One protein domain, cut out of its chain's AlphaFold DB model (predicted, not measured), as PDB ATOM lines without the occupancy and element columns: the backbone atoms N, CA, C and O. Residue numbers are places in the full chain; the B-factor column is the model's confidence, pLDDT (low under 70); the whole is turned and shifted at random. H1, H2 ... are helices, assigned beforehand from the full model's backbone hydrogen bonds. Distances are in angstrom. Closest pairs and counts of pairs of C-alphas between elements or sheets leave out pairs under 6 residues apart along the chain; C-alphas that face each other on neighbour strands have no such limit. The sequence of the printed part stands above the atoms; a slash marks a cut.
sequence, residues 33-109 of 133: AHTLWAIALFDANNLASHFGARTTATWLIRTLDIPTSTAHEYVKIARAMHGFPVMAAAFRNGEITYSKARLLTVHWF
ATOM      1  N   ALA A  33     167.885 168.934 149.665       97.88
ATOM      2  CA  ALA A  33     167.737 168.165 148.431       97.88
ATOM      3  C   ALA A  33     168.145 166.695 148.610       97.88
ATOM      4  O   ALA A  33     167.440 165.795 148.160       97.88
ATOM      5  N   HIS A  34     169.248 166.430 149.313       97.88
ATOM      6  CA  HIS A  34     169.678 165.068 149.626       97.88
ATOM      7  C   HIS A  34     168.681 164.335 150.533       97.88
ATOM      8  O   HIS A  34     168.389 163.166 150.283       97.88
ATOM      9  N   THR A  35     168.107 165.013 151.530       98.19
ATOM     10  CA  THR A  35     167.034 164.447 152.361       98.19
ATOM     11  C   THR A  35     165.814 164.084 151.515       98.19
ATOM     12  O   THR A  35     165.304 162.974 151.625       98.19
ATOM     13  N   LEU A  36     165.365 164.977 150.629       98.19
ATOM     14  CA  LEU A  36     164.225 164.710 149.743       98.19
ATOM     15  C   LEU A  36     164.511 163.583 148.749       98.19
ATOM     16  O   LEU A  36     163.624 162.786 148.459       98.19
ATOM     17  N   TRP A  37     165.752 163.457 148.278       98.00
ATOM     18  CA  TRP A  37     166.161 162.321 147.457       98.00
ATOM     19  C   TRP A  37     166.127 160.996 148.231       98.00
ATOM     20  O   TRP A  37     165.665 159.989 147.704       98.00
ATOM     21  N   ALA A  38     166.555 160.983 149.495       98.38
ATOM     22  CA  ALA A  38     166.430 159.797 150.341       98.38
ATOM     23  C   ALA A  38     164.956 159.418 150.569       98.38
ATOM     24  O   ALA A  38     164.606 158.244 150.471       98.38
ATOM     25  N   ILE A  39     164.083 160.409 150.782       98.44
ATOM     26  CA  ILE A  39     162.626 160.207 150.851       98.44
ATOM     27  C   ILE A  39     162.097 159.636 149.530       98.44
ATOM     28  O   ILE A  39     161.241 158.760 149.555       98.44
ATOM     29  N   ALA A  40     162.621 160.084 148.387       97.06
ATOM     30  CA  ALA A  40     162.211 159.589 147.074       97.06
ATOM     31  C   ALA A  40     162.512 158.098 146.921       97.06
ATOM     32  O   ALA A  40     161.644 157.333 146.513       97.06
ATOM     33  N   LEU A  41     163.718 157.675 147.312       97.38
ATOM     34  CA  LEU A  41     164.097 156.264 147.308       97.38
ATOM     35  C   LEU A  41     163.262 155.460 148.310       97.38
ATOM     36  O   LEU A  41     162.813 154.365 147.984       97.38
ATOM     37  N   PHE A  42     163.019 156.003 149.505       98.25
ATOM     38  CA  PHE A  42     162.192 155.357 150.522       98.25
ATOM     39  C   PHE A  42     160.757 155.116 150.034       98.25
ATOM     40  O   PHE A  42     160.213 154.026 150.217       98.25
ATOM     41  N   ASP A  43     160.161 156.117 149.386       97.50
ATOM     42  CA  ASP A  43     158.806 156.052 148.844       97.50
ATOM     43  C   ASP A  43     158.716 155.122 147.627       97.50
ATOM     44  O   ASP A  43     157.844 154.258 147.589       97.50
ATOM     45  N   ALA A  44     159.658 155.225 146.680       95.12
ATOM     46  CA  ALA A  44     159.688 154.395 145.473       95.12
ATOM     47  C   ALA A  44     159.883 152.898 145.777       95.12
ATOM     48  O   ALA A  44     159.366 152.051 145.055       95.12
ATOM     49  N   ASN A  45     160.594 152.569 146.860       96.19
ATOM     50  CA  ASN A  45     160.779 151.190 147.323       96.19
ATOM     51  C   ASN A  45     159.682 150.730 148.302       96.19
ATOM     52  O   ASN A  45     159.799 149.656 148.884       96.19
ATOM     53  N   ASN A  46     158.628 151.529 148.508       94.69
ATOM     54  CA  ASN A  46     157.508 151.226 149.403       94.69
ATOM     55  C   ASN A  46     157.944 150.830 150.832       94.69
ATOM     56  O   ASN A  46     157.367 149.940 151.458       94.69
ATOM     57  N   LEU A  47     158.977 151.492 151.369       97.56
ATOM     58  CA  LEU A  47     159.605 151.085 152.631       97.56
ATOM     59  C   LEU A  47     158.776 151.429 153.873       97.56
ATOM     60  O   LEU A  47     159.050 150.911 154.951       97.56
ATOM     61  N   ALA A  48     157.750 152.273 153.755       96.50
ATOM     62  CA  ALA A  48     156.948 152.713 154.897       96.50
ATOM     63  C   ALA A  48     156.376 151.539 155.711       96.50
ATOM     64  O   ALA A  48     156.425 151.564 156.943       96.50
ATOM     65  N   SER A  49     155.899 150.494 155.028       95.56
ATOM     66  CA  SER A  49     155.323 149.296 155.648       95.56
ATOM     67  C   SER A  49     156.352 148.533 156.485       95.56
ATOM     68  O   SER A  49     156.044 148.128 157.605       95.56
ATOM     69  N   HIS A  50     157.593 148.435 156.001       97.25
ATOM     70  CA  HIS A  50     158.714 147.818 156.718       97.25
ATOM     71  C   HIS A  50     159.042 148.537 158.030       97.25
ATOM     72  O   HIS A  50     159.558 147.922 158.959       97.25
ATOM     73  N   PHE A  51     158.707 149.825 158.128       96.94
ATOM     74  CA  PHE A  51     158.891 150.633 159.332       96.94
ATOM     75  C   PHE A  51     157.580 150.896 160.088       96.94
ATOM     76  O   PHE A  51     157.511 151.829 160.892       96.94
ATOM     77  N   GLY A  52     156.534 150.095 159.855       96.88
ATOM     78  CA  GLY A  52     155.280 150.158 160.613       96.88
ATOM     79  C   GLY A  52     154.414 151.381 160.297       96.88
ATOM     80  O   GLY A  52     153.702 151.880 161.165       96.88
ATOM     81  N   ALA A  53     154.492 151.916 159.079       97.56
ATOM     82  CA  ALA A  53     153.645 153.009 158.614       97.56
ATOM     83  C   ALA A  53     152.932 152.640 157.308       97.56
ATOM     84  O   ALA A  53     153.480 151.961 156.448       97.56
ATOM     85  N   ARG A  54     151.703 153.134 157.125       95.81
ATOM     86  CA  ARG A  54     150.924 152.857 155.906       95.81
ATOM     87  C   ARG A  54     151.466 153.585 154.676       95.81
ATOM     88  O   ARG A  54     151.356 153.084 153.567       95.81
ATOM     89  N   THR A  55     151.998 154.788 154.871       97.06
ATOM     90  CA  THR A  55     152.512 155.639 153.793       97.06
ATOM     91  C   THR A  55     153.793 156.325 154.239       97.06
ATOM     92  O   THR A  55     154.005 156.530 155.439       97.06
ATOM     93  N   THR A  56     154.618 156.741 153.277       98.25
ATOM     94  CA  THR A  56     155.827 157.529 153.548       98.25
ATOM     95  C   THR A  56     155.505 158.809 154.316       98.25
ATOM     96  O   THR A  56     156.202 159.132 155.269       98.25
ATOM     97  N   ALA A  57     154.415 159.508 153.978       98.06
ATOM     98  CA  ALA A  57     154.014 160.721 154.692       98.06
ATOM     99  C   ALA A  57     153.690 160.430 156.168       98.06
ATOM    100  O   ALA A  57     154.179 161.129 157.049       98.06
ATOM    101  N   THR A  58     152.942 159.357 156.454       98.06
ATOM    102  CA  THR A  58     152.657 158.927 157.836       98.06
ATOM    103  C   THR A  58     153.932 158.557 158.595       98.06
ATOM    104  O   THR A  58     154.053 158.876 159.776       98.06
ATOM    105  N   TRP A  59     154.890 157.905 157.929       98.38
ATOM    106  CA  TRP A  59     156.200 157.619 158.517       98.38
ATOM    107  C   TRP A  59     156.951 158.913 158.858       98.38
ATOM    108  O   TRP A  59     157.393 159.071 159.989       98.38
ATOM    109  N   LEU A  60     157.010 159.876 157.931       98.50
ATOM    110  CA  LEU A  60     157.682 161.161 158.146       98.50
ATOM    111  C   LEU A  60     157.069 161.964 159.294       98.50
ATOM    112  O   LEU A  60     157.818 162.499 160.105       98.50
ATOM    113  N   ILE A  61     155.737 162.030 159.384       98.44
ATOM    114  CA  ILE A  61     155.039 162.720 160.481       98.44
ATOM    115  C   ILE A  61     155.471 162.127 161.824       98.44
ATOM    116  O   ILE A  61     155.877 162.858 162.717       98.44
ATOM    117  N   ARG A  62     155.448 160.795 161.947       97.69
ATOM    118  CA  ARG A  62     155.791 160.101 163.194       97.69
ATOM    119  C   ARG A  62     157.280 160.172 163.539       97.69
ATOM    120  O   ARG A  62     157.621 160.244 164.712       97.69
ATOM    121  N   THR A  63     158.162 160.071 162.547       97.69
ATOM    122  CA  THR A  63     159.609 159.931 162.778       97.69
ATOM    123  C   THR A  63     160.331 161.271 162.858       97.69
ATOM    124  O   THR A  63     161.315 161.375 163.583       97.69
ATOM    125  N   LEU A  64     159.880 162.279 162.111       96.94
ATOM    126  CA  LEU A  64     160.528 163.593 162.055       96.94
ATOM    127  C   LEU A  64     159.771 164.676 162.827       96.94
ATOM    128  O   LEU A  64     160.256 165.803 162.870       96.94
ATOM    129  N   ASP A  65     158.599 164.352 163.377       97.44
ATOM    130  CA  ASP A  65     157.723 165.286 164.094       97.44
ATOM    131  C   ASP A  65     157.424 166.562 163.284       97.44
ATOM    132  O   ASP A  65     157.545 167.696 163.745       97.44
ATOM    133  N   ILE A  66     157.085 166.375 162.001       97.06
ATOM    134  CA  ILE A  66     156.752 167.470 161.083       97.06
ATOM    135  C   ILE A  66     155.246 167.537 160.804       97.06
ATOM    136  O   ILE A  66     154.576 166.499 160.781       97.06
ATOM    137  N   PRO A  67     154.704 168.732 160.490       98.19
ATOM    138  CA  PRO A  67     153.301 168.875 160.131       98.19
ATOM    139  C   PRO A  67     152.901 167.994 158.945       98.19
ATOM    140  O   PRO A  67     153.663 167.835 157.985       98.19
ATOM    141  N   THR A  68     151.660 167.506 158.965       96.81
ATOM    142  CA  THR A  68     151.076 166.683 157.895       96.81
ATOM    143  C   THR A  68     151.243 167.323 156.517       96.81
ATOM    144  O   THR A  68     151.695 166.667 155.580       96.81
ATOM    145  N   SER A  69     150.958 168.623 156.390       96.06
ATOM    146  CA  SER A  69     151.133 169.373 155.139       96.06
ATOM    147  C   SER A  69     152.577 169.324 154.623       96.06
ATOM    148  O   SER A  69     152.799 169.014 153.452       96.06
ATOM    149  N   THR A  70     153.559 169.543 155.501       97.31
ATOM    150  CA  THR A  70     154.992 169.478 155.180       97.31
ATOM    151  C   THR A  70     155.412 168.073 154.752       97.31
ATOM    152  O   THR A  70     156.133 167.925 153.768       97.31
ATOM    153  N   ALA A  71     154.942 167.031 155.442       98.06
ATOM    154  CA  ALA A  71     155.253 165.647 155.089       98.06
ATOM    155  C   ALA A  71     154.741 165.282 153.690       98.06
ATOM    156  O   ALA A  71     155.483 164.721 152.881       98.06
ATOM    157  N   HIS A  72     153.495 165.638 153.371       96.88
ATOM    158  CA  HIS A  72     152.936 165.404 152.040       96.88
ATOM    159  C   HIS A  72     153.653 166.217 150.959       96.88
ATOM    160  O   HIS A  72     153.905 165.696 149.871       96.88
ATOM    161  N   GLU A  73     154.028 167.463 151.250       96.12
ATOM    162  CA  GLU A  73     154.817 168.281 150.330       96.12
ATOM    163  C   GLU A  73     156.185 167.655 150.043       96.12
ATOM    164  O   GLU A  73     156.580 167.555 148.881       96.12
ATOM    165  N   TYR A  74     156.877 167.161 151.072       97.62
ATOM    166  CA  TYR A  74     158.152 166.468 150.903       97.62
ATOM    167  C   TYR A  74     158.007 165.227 150.032       97.62
ATOM    168  O   TYR A  74     158.784 165.064 149.096       97.62
ATOM    169  N   VAL A  75     156.995 164.387 150.276       97.38
ATOM    170  CA  VAL A  75     156.733 163.203 149.440       97.38
ATOM    171  C   VAL A  75     156.413 163.607 147.998       97.38
ATOM    172  O   VAL A  75     156.919 162.989 147.065       97.38
ATOM    173  N   LYS A  76     155.633 164.674 147.784       95.50
ATOM    174  CA  LYS A  76     155.313 165.178 146.440       95.50
ATOM    175  C   LYS A  76     156.571 165.618 145.684       95.50
ATOM    176  O   LYS A  76     156.769 165.205 144.544       95.50
ATOM    177  N   ILE A  77     157.425 166.426 146.314       96.25
ATOM    178  CA  ILE A  77     158.680 166.896 145.706       96.25
ATOM    179  C   ILE A  77     159.638 165.720 145.488       96.25
ATOM    180  O   ILE A  77     160.258 165.623 144.435       96.25
ATOM    181  N   ALA A  78     159.725 164.791 146.439       96.44
ATOM    182  CA  ALA A  78     160.550 163.593 146.332       96.44
ATOM    183  C   ALA A  78     160.147 162.719 145.128       96.44
ATOM    184  O   ALA A  78     161.000 162.343 144.324       96.44
ATOM    185  N   ARG A  79     158.846 162.474 144.933       94.75
ATOM    186  CA  ARG A  79     158.320 161.780 143.741       94.75
ATOM    187  C   ARG A  79     158.646 162.528 142.449       94.75
ATOM    188  O   ARG A  79     159.055 161.909 141.471       94.75
ATOM    189  N   ALA A  80     158.521 163.855 142.453       92.94
ATOM    190  CA  ALA A  80     158.888 164.689 141.311       92.94
ATOM    191  C   ALA A  80     160.383 164.572 140.971       92.94
ATOM    192  O   ALA A  80     160.746 164.425 139.809       92.94
ATOM    193  N   MET A  81     161.253 164.587 141.986       94.06
ATOM    194  CA  MET A  81     162.693 164.373 141.819       94.06
ATOM    195  C   MET A  81     162.991 162.989 141.235       94.06
ATOM    196  O   MET A  81     163.844 162.877 140.361       94.06
ATOM    197  N   HIS A  82     162.278 161.947 141.673       92.69
ATOM    198  CA  HIS A  82     162.424 160.596 141.125       92.69
ATOM    199  C   HIS A  82     162.043 160.525 139.638       92.69
ATOM    200  O   HIS A  82     162.759 159.924 138.843       92.69
ATOM    201  N   GLY A  83     160.945 161.180 139.246       89.00
ATOM    202  CA  GLY A  83     160.479 161.219 137.855       89.00
ATOM    203  C   GLY A  83     161.245 162.186 136.941       89.00
ATOM    204  O   GLY A  83     161.143 162.072 135.719       89.00
ATOM    205  N   PHE A  84     162.011 163.133 137.497       91.31
ATOM    206  CA  PHE A  84     162.743 164.142 136.729       91.31
ATOM    207  C   PHE A  84     164.211 164.281 137.185       91.31
ATOM    208  O   PHE A  84     164.558 165.197 137.943       91.31
ATOM    209  N   PRO A  85     165.107 163.403 136.685       89.44
ATOM    210  CA  PRO A  85     166.500 163.328 137.131       89.44
ATOM    211  C   PRO A  85     167.300 164.623 136.951       89.44
ATOM    212  O   PRO A  85     168.174 164.911 137.765       89.44
ATOM    213  N   VAL A  86     166.988 165.425 135.926       91.75
ATOM    214  CA  VAL A  86     167.667 166.709 135.669       91.75
ATOM    215  C   VAL A  86     167.399 167.700 136.804       91.75
ATOM    216  O   VAL A  86     168.337 168.277 137.350       91.75
ATOM    217  N   MET A  87     166.141 167.841 137.239       93.44
ATOM    218  CA  MET A  87     165.810 168.662 138.411       93.44
ATOM    219  C   MET A  87     166.429 168.094 139.685       93.44
ATOM    220  O   MET A  87     166.927 168.858 140.510       93.44
ATOM    221  N   ALA A  88     166.417 166.770 139.863       93.50
ATOM    222  CA  ALA A  88     167.029 166.148 141.033       93.50
ATOM    223  C   ALA A  88     168.540 166.419 141.107       93.50
ATOM    224  O   ALA A  88     169.056 166.717 142.184       93.50
ATOM    225  N   ALA A  89     169.246 166.349 139.975       94.81
ATOM    226  CA  ALA A  89     170.662 166.686 139.881       94.81
ATOM    227  C   ALA A  89     170.904 168.164 140.214       94.81
ATOM    228  O   ALA A  89     171.640 168.443 141.158       94.81
ATOM    229  N   ALA A  90     170.205 169.083 139.544       95.31
ATOM    230  CA  ALA A  90     170.334 170.521 139.784       95.31
ATOM    231  C   ALA A  90     170.053 170.892 141.251       95.31
ATOM    232  O   ALA A  90     170.771 171.685 141.860       95.31
ATOM    233  N   PHE A  91     169.035 170.281 141.865       96.56
ATOM    234  CA  PHE A  91     168.688 170.568 143.254       96.56
ATOM    235  C   PHE A  91     169.738 170.035 144.238       96.56
ATOM    236  O   PHE A  91     170.168 170.760 145.136       96.56
ATOM    237  N   ARG A  92     170.211 168.794 144.061       96.81
ATOM    238  CA  ARG A  92     171.288 168.227 144.900       96.81
ATOM    239  C   ARG A  92     172.610 168.971 144.724       96.81
ATOM    240  O   ARG A  92     173.360 169.125 145.685       96.81
ATOM    241  N   ASN A  93     172.849 169.511 143.532       94.56
ATOM    242  CA  ASN A  93     173.981 170.377 143.238       94.56
ATOM    243  C   ASN A  93     173.791 171.823 143.724       94.56
ATOM    244  O   ASN A  93     174.673 172.646 143.502       94.56
ATOM    245  N   GLY A  94     172.678 172.161 144.382       94.81
ATOM    246  CA  GLY A  94     172.415 173.515 144.880       94.81
ATOM    247  C   GLY A  94     172.253 174.576 143.785       94.81
ATOM    248  O   GLY A  94     172.300 175.760 144.094       94.81
ATOM    249  N   GLU A  95     172.059 174.174 142.527       94.69
ATOM    250  CA  GLU A  95     171.842 175.071 141.381       94.69
ATOM    251  C   GLU A  95     170.427 175.677 141.410       94.69
ATOM    252  O   GLU A  95     170.181 176.781 140.917       94.69
ATOM    253  N   ILE A  96     169.480 174.965 142.033       95.00
ATOM    254  CA  ILE A  96     168.124 175.447 142.301       95.00
ATOM    255  C   ILE A  96     167.783 175.345 143.787       95.00
ATOM    256  O   ILE A  96     168.265 174.471 144.503       95.00
ATOM    257  N   THR A  97     166.920 176.247 144.253       95.06
ATOM    258  CA  THR A  97     166.443 176.276 145.640       95.06
ATOM    259  C   THR A  97     165.204 175.401 145.823       95.06
ATOM    260  O   THR A  97     164.528 175.038 144.858       95.06
ATOM    261  N   TYR A  98     164.845 175.130 147.081       94.75
ATOM    262  CA  TYR A  98     163.609 174.423 147.427       94.75
ATOM    263  C   TYR A  98     162.362 175.059 146.794       94.75
ATOM    264  O   TYR A  98     161.533 174.356 146.221       94.75
ATOM    265  N   SER A  99     162.252 176.390 146.830       94.44
ATOM    266  CA  SER A  99     161.118 177.110 146.238       94.44
ATOM    267  C   SER A  99     161.026 176.888 144.727       94.44
ATOM    268  O   SER A  99     159.937 176.636 144.217       94.44
ATOM    269  N   LYS A 100     162.161 176.899 144.011       94.12
ATOM    270  CA  LYS A 100     162.200 176.587 142.572       94.12
ATOM    271  C   LYS A 100     161.790 175.135 142.306       94.12
ATOM    272  O   LYS A 100     160.942 174.897 141.454       94.12
ATOM    273  N   ALA A 101     162.323 174.174 143.068       93.81
ATOM    274  CA  ALA A 101     161.953 172.762 142.939       93.81
ATOM    275  C   ALA A 101     160.450 172.522 143.201       93.81
ATOM    276  O   ALA A 101     159.795 171.766 142.481       93.81
ATOM    277  N   ARG A 102     159.873 173.219 144.189       93.38
ATOM    278  CA  ARG A 102     158.434 173.183 144.486       93.38
ATOM    279  C   ARG A 102     157.596 173.749 143.337       93.38
ATOM    280  O   ARG A 102     156.600 173.133 142.967       93.38
ATOM    281  N   LEU A 103     158.002 174.877 142.750       93.00
ATOM    282  CA  LEU A 103     157.316 175.470 141.596       93.00
ATOM    283  C   LEU A 103     157.338 174.536 140.384       93.00
ATOM    284  O   LEU A 103     156.282 174.278 139.802       93.00
ATOM    285  N   LEU A 104     158.507 173.968 140.067       89.75
ATOM    286  CA  LEU A 104     158.655 172.968 139.007       89.75
ATOM    287  C   LEU A 104     157.737 171.769 139.252       89.75
ATOM    288  O   LEU A 104     157.040 171.339 138.344       89.75
ATOM    289  N   THR A 105     157.649 171.294 140.494       88.56
ATOM    290  CA  THR A 105     156.741 170.201 140.866       88.56
ATOM    291  C   THR A 105     155.269 170.557 140.622       88.56
ATOM    292  O   THR A 105     154.488 169.701 140.231       88.56
ATOM    293  N   VAL A 106     154.844 171.803 140.838       78.12
ATOM    294  CA  VAL A 106     153.451 172.205 140.565       78.12
ATOM    295  C   VAL A 106     153.167 172.276 139.062       78.12
ATOM    296  O   VAL A 106     152.108 171.831 138.634       78.12
ATOM    297  N   HIS A 107     154.104 172.801 138.272       70.69
ATOM    298  CA  HIS A 107     153.879 173.085 136.851       70.69
ATOM    299  C   HIS A 107     154.133 171.864 135.957       70.69
ATOM    300  O   HIS A 107     153.516 171.726 134.907       70.69
ATOM    301  N   TRP A 108     155.010 170.953 136.381       63.44
ATOM    302  CA  TRP A 108     155.370 169.751 135.626       63.44
ATOM    303  C   TRP A 108     154.294 168.662 135.661       63.44
ATOM    304  O   TRP A 108     154.151 167.905 134.708       63.44
ATOM    305  N   PHE A 109     153.505 168.591 136.738       58.41
ATOM    306  CA  PHE A 109     152.377 167.658 136.849       58.41
ATOM    307  C   PHE A 109     151.080 168.192 136.218       58.41
ATOM    308  O   PHE A 109     150.009 167.645 136.482       58.41
TER     309      PHE A 109
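AT A GLANCE: This is residues 33 to 109 of the 133 residues of a protein of Corynebacterium timonense (UniProt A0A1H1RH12). A long helix, H3, runs through the middle, and H1 crosses it nearly at right angles. H2 packs on the first part of H3, while the hairpin of H4 and H5 packs on its later part. The printed part has 77 residues with five named helices, H1 to H5 in order, and no named strand; the class is all helix. The whole is compact, with a radius of gyration of the C-alphas of 12.1 A, and only just elongated, spanning 35 by 23 by 22 A.

HOW THE PARTS SIT: H1, residues 33 to 44, touches H3, residues 68 to 83, about perpendicular at 83 degrees; their closest C-alphas, of Ala 40 and Ala 78, are 4.4 A apart. With residues 39 to 43 alone, H1 only just touches H2, residues 56 to 64, with 3 pairs of C-alphas within 8 A, the closest being Asp 43 and Thr 56 at 5.8 A. H2 touches residues 68 to 75 of H3 at a steep tilt of 56 degrees, opposite ways, closest at the C-alphas of Ala 57 and Ala 71, 5.1 A. H3 is the hub, touching four helices; it touches H4, residues 85 to 92, only at the corner. H5, residues 98 to 108, touches residues 76 to 80 of H3, closest at the C-alphas of Ala 80 and Thr 105, 5.9 A. In each of the five helices every O i to N i+4 pair is within hydrogen-bond range.

IN THESE COORDINATES: H1 begins at C-alpha 33 (167.737, 168.165, 148.431) and is 16.2 A long. H3 measures 22.8 A, and H5, 15.1 A, ends at C-alpha 108 (155.370, 169.751, 135.626).

THE WHOLE: The C-alphas farthest apart, of Gly 52 and Glu 95, are 35.6 A apart. The printed part has no cut, and the link from H1 to H2 is long. Residues 108 to 109 have pLDDT under 70.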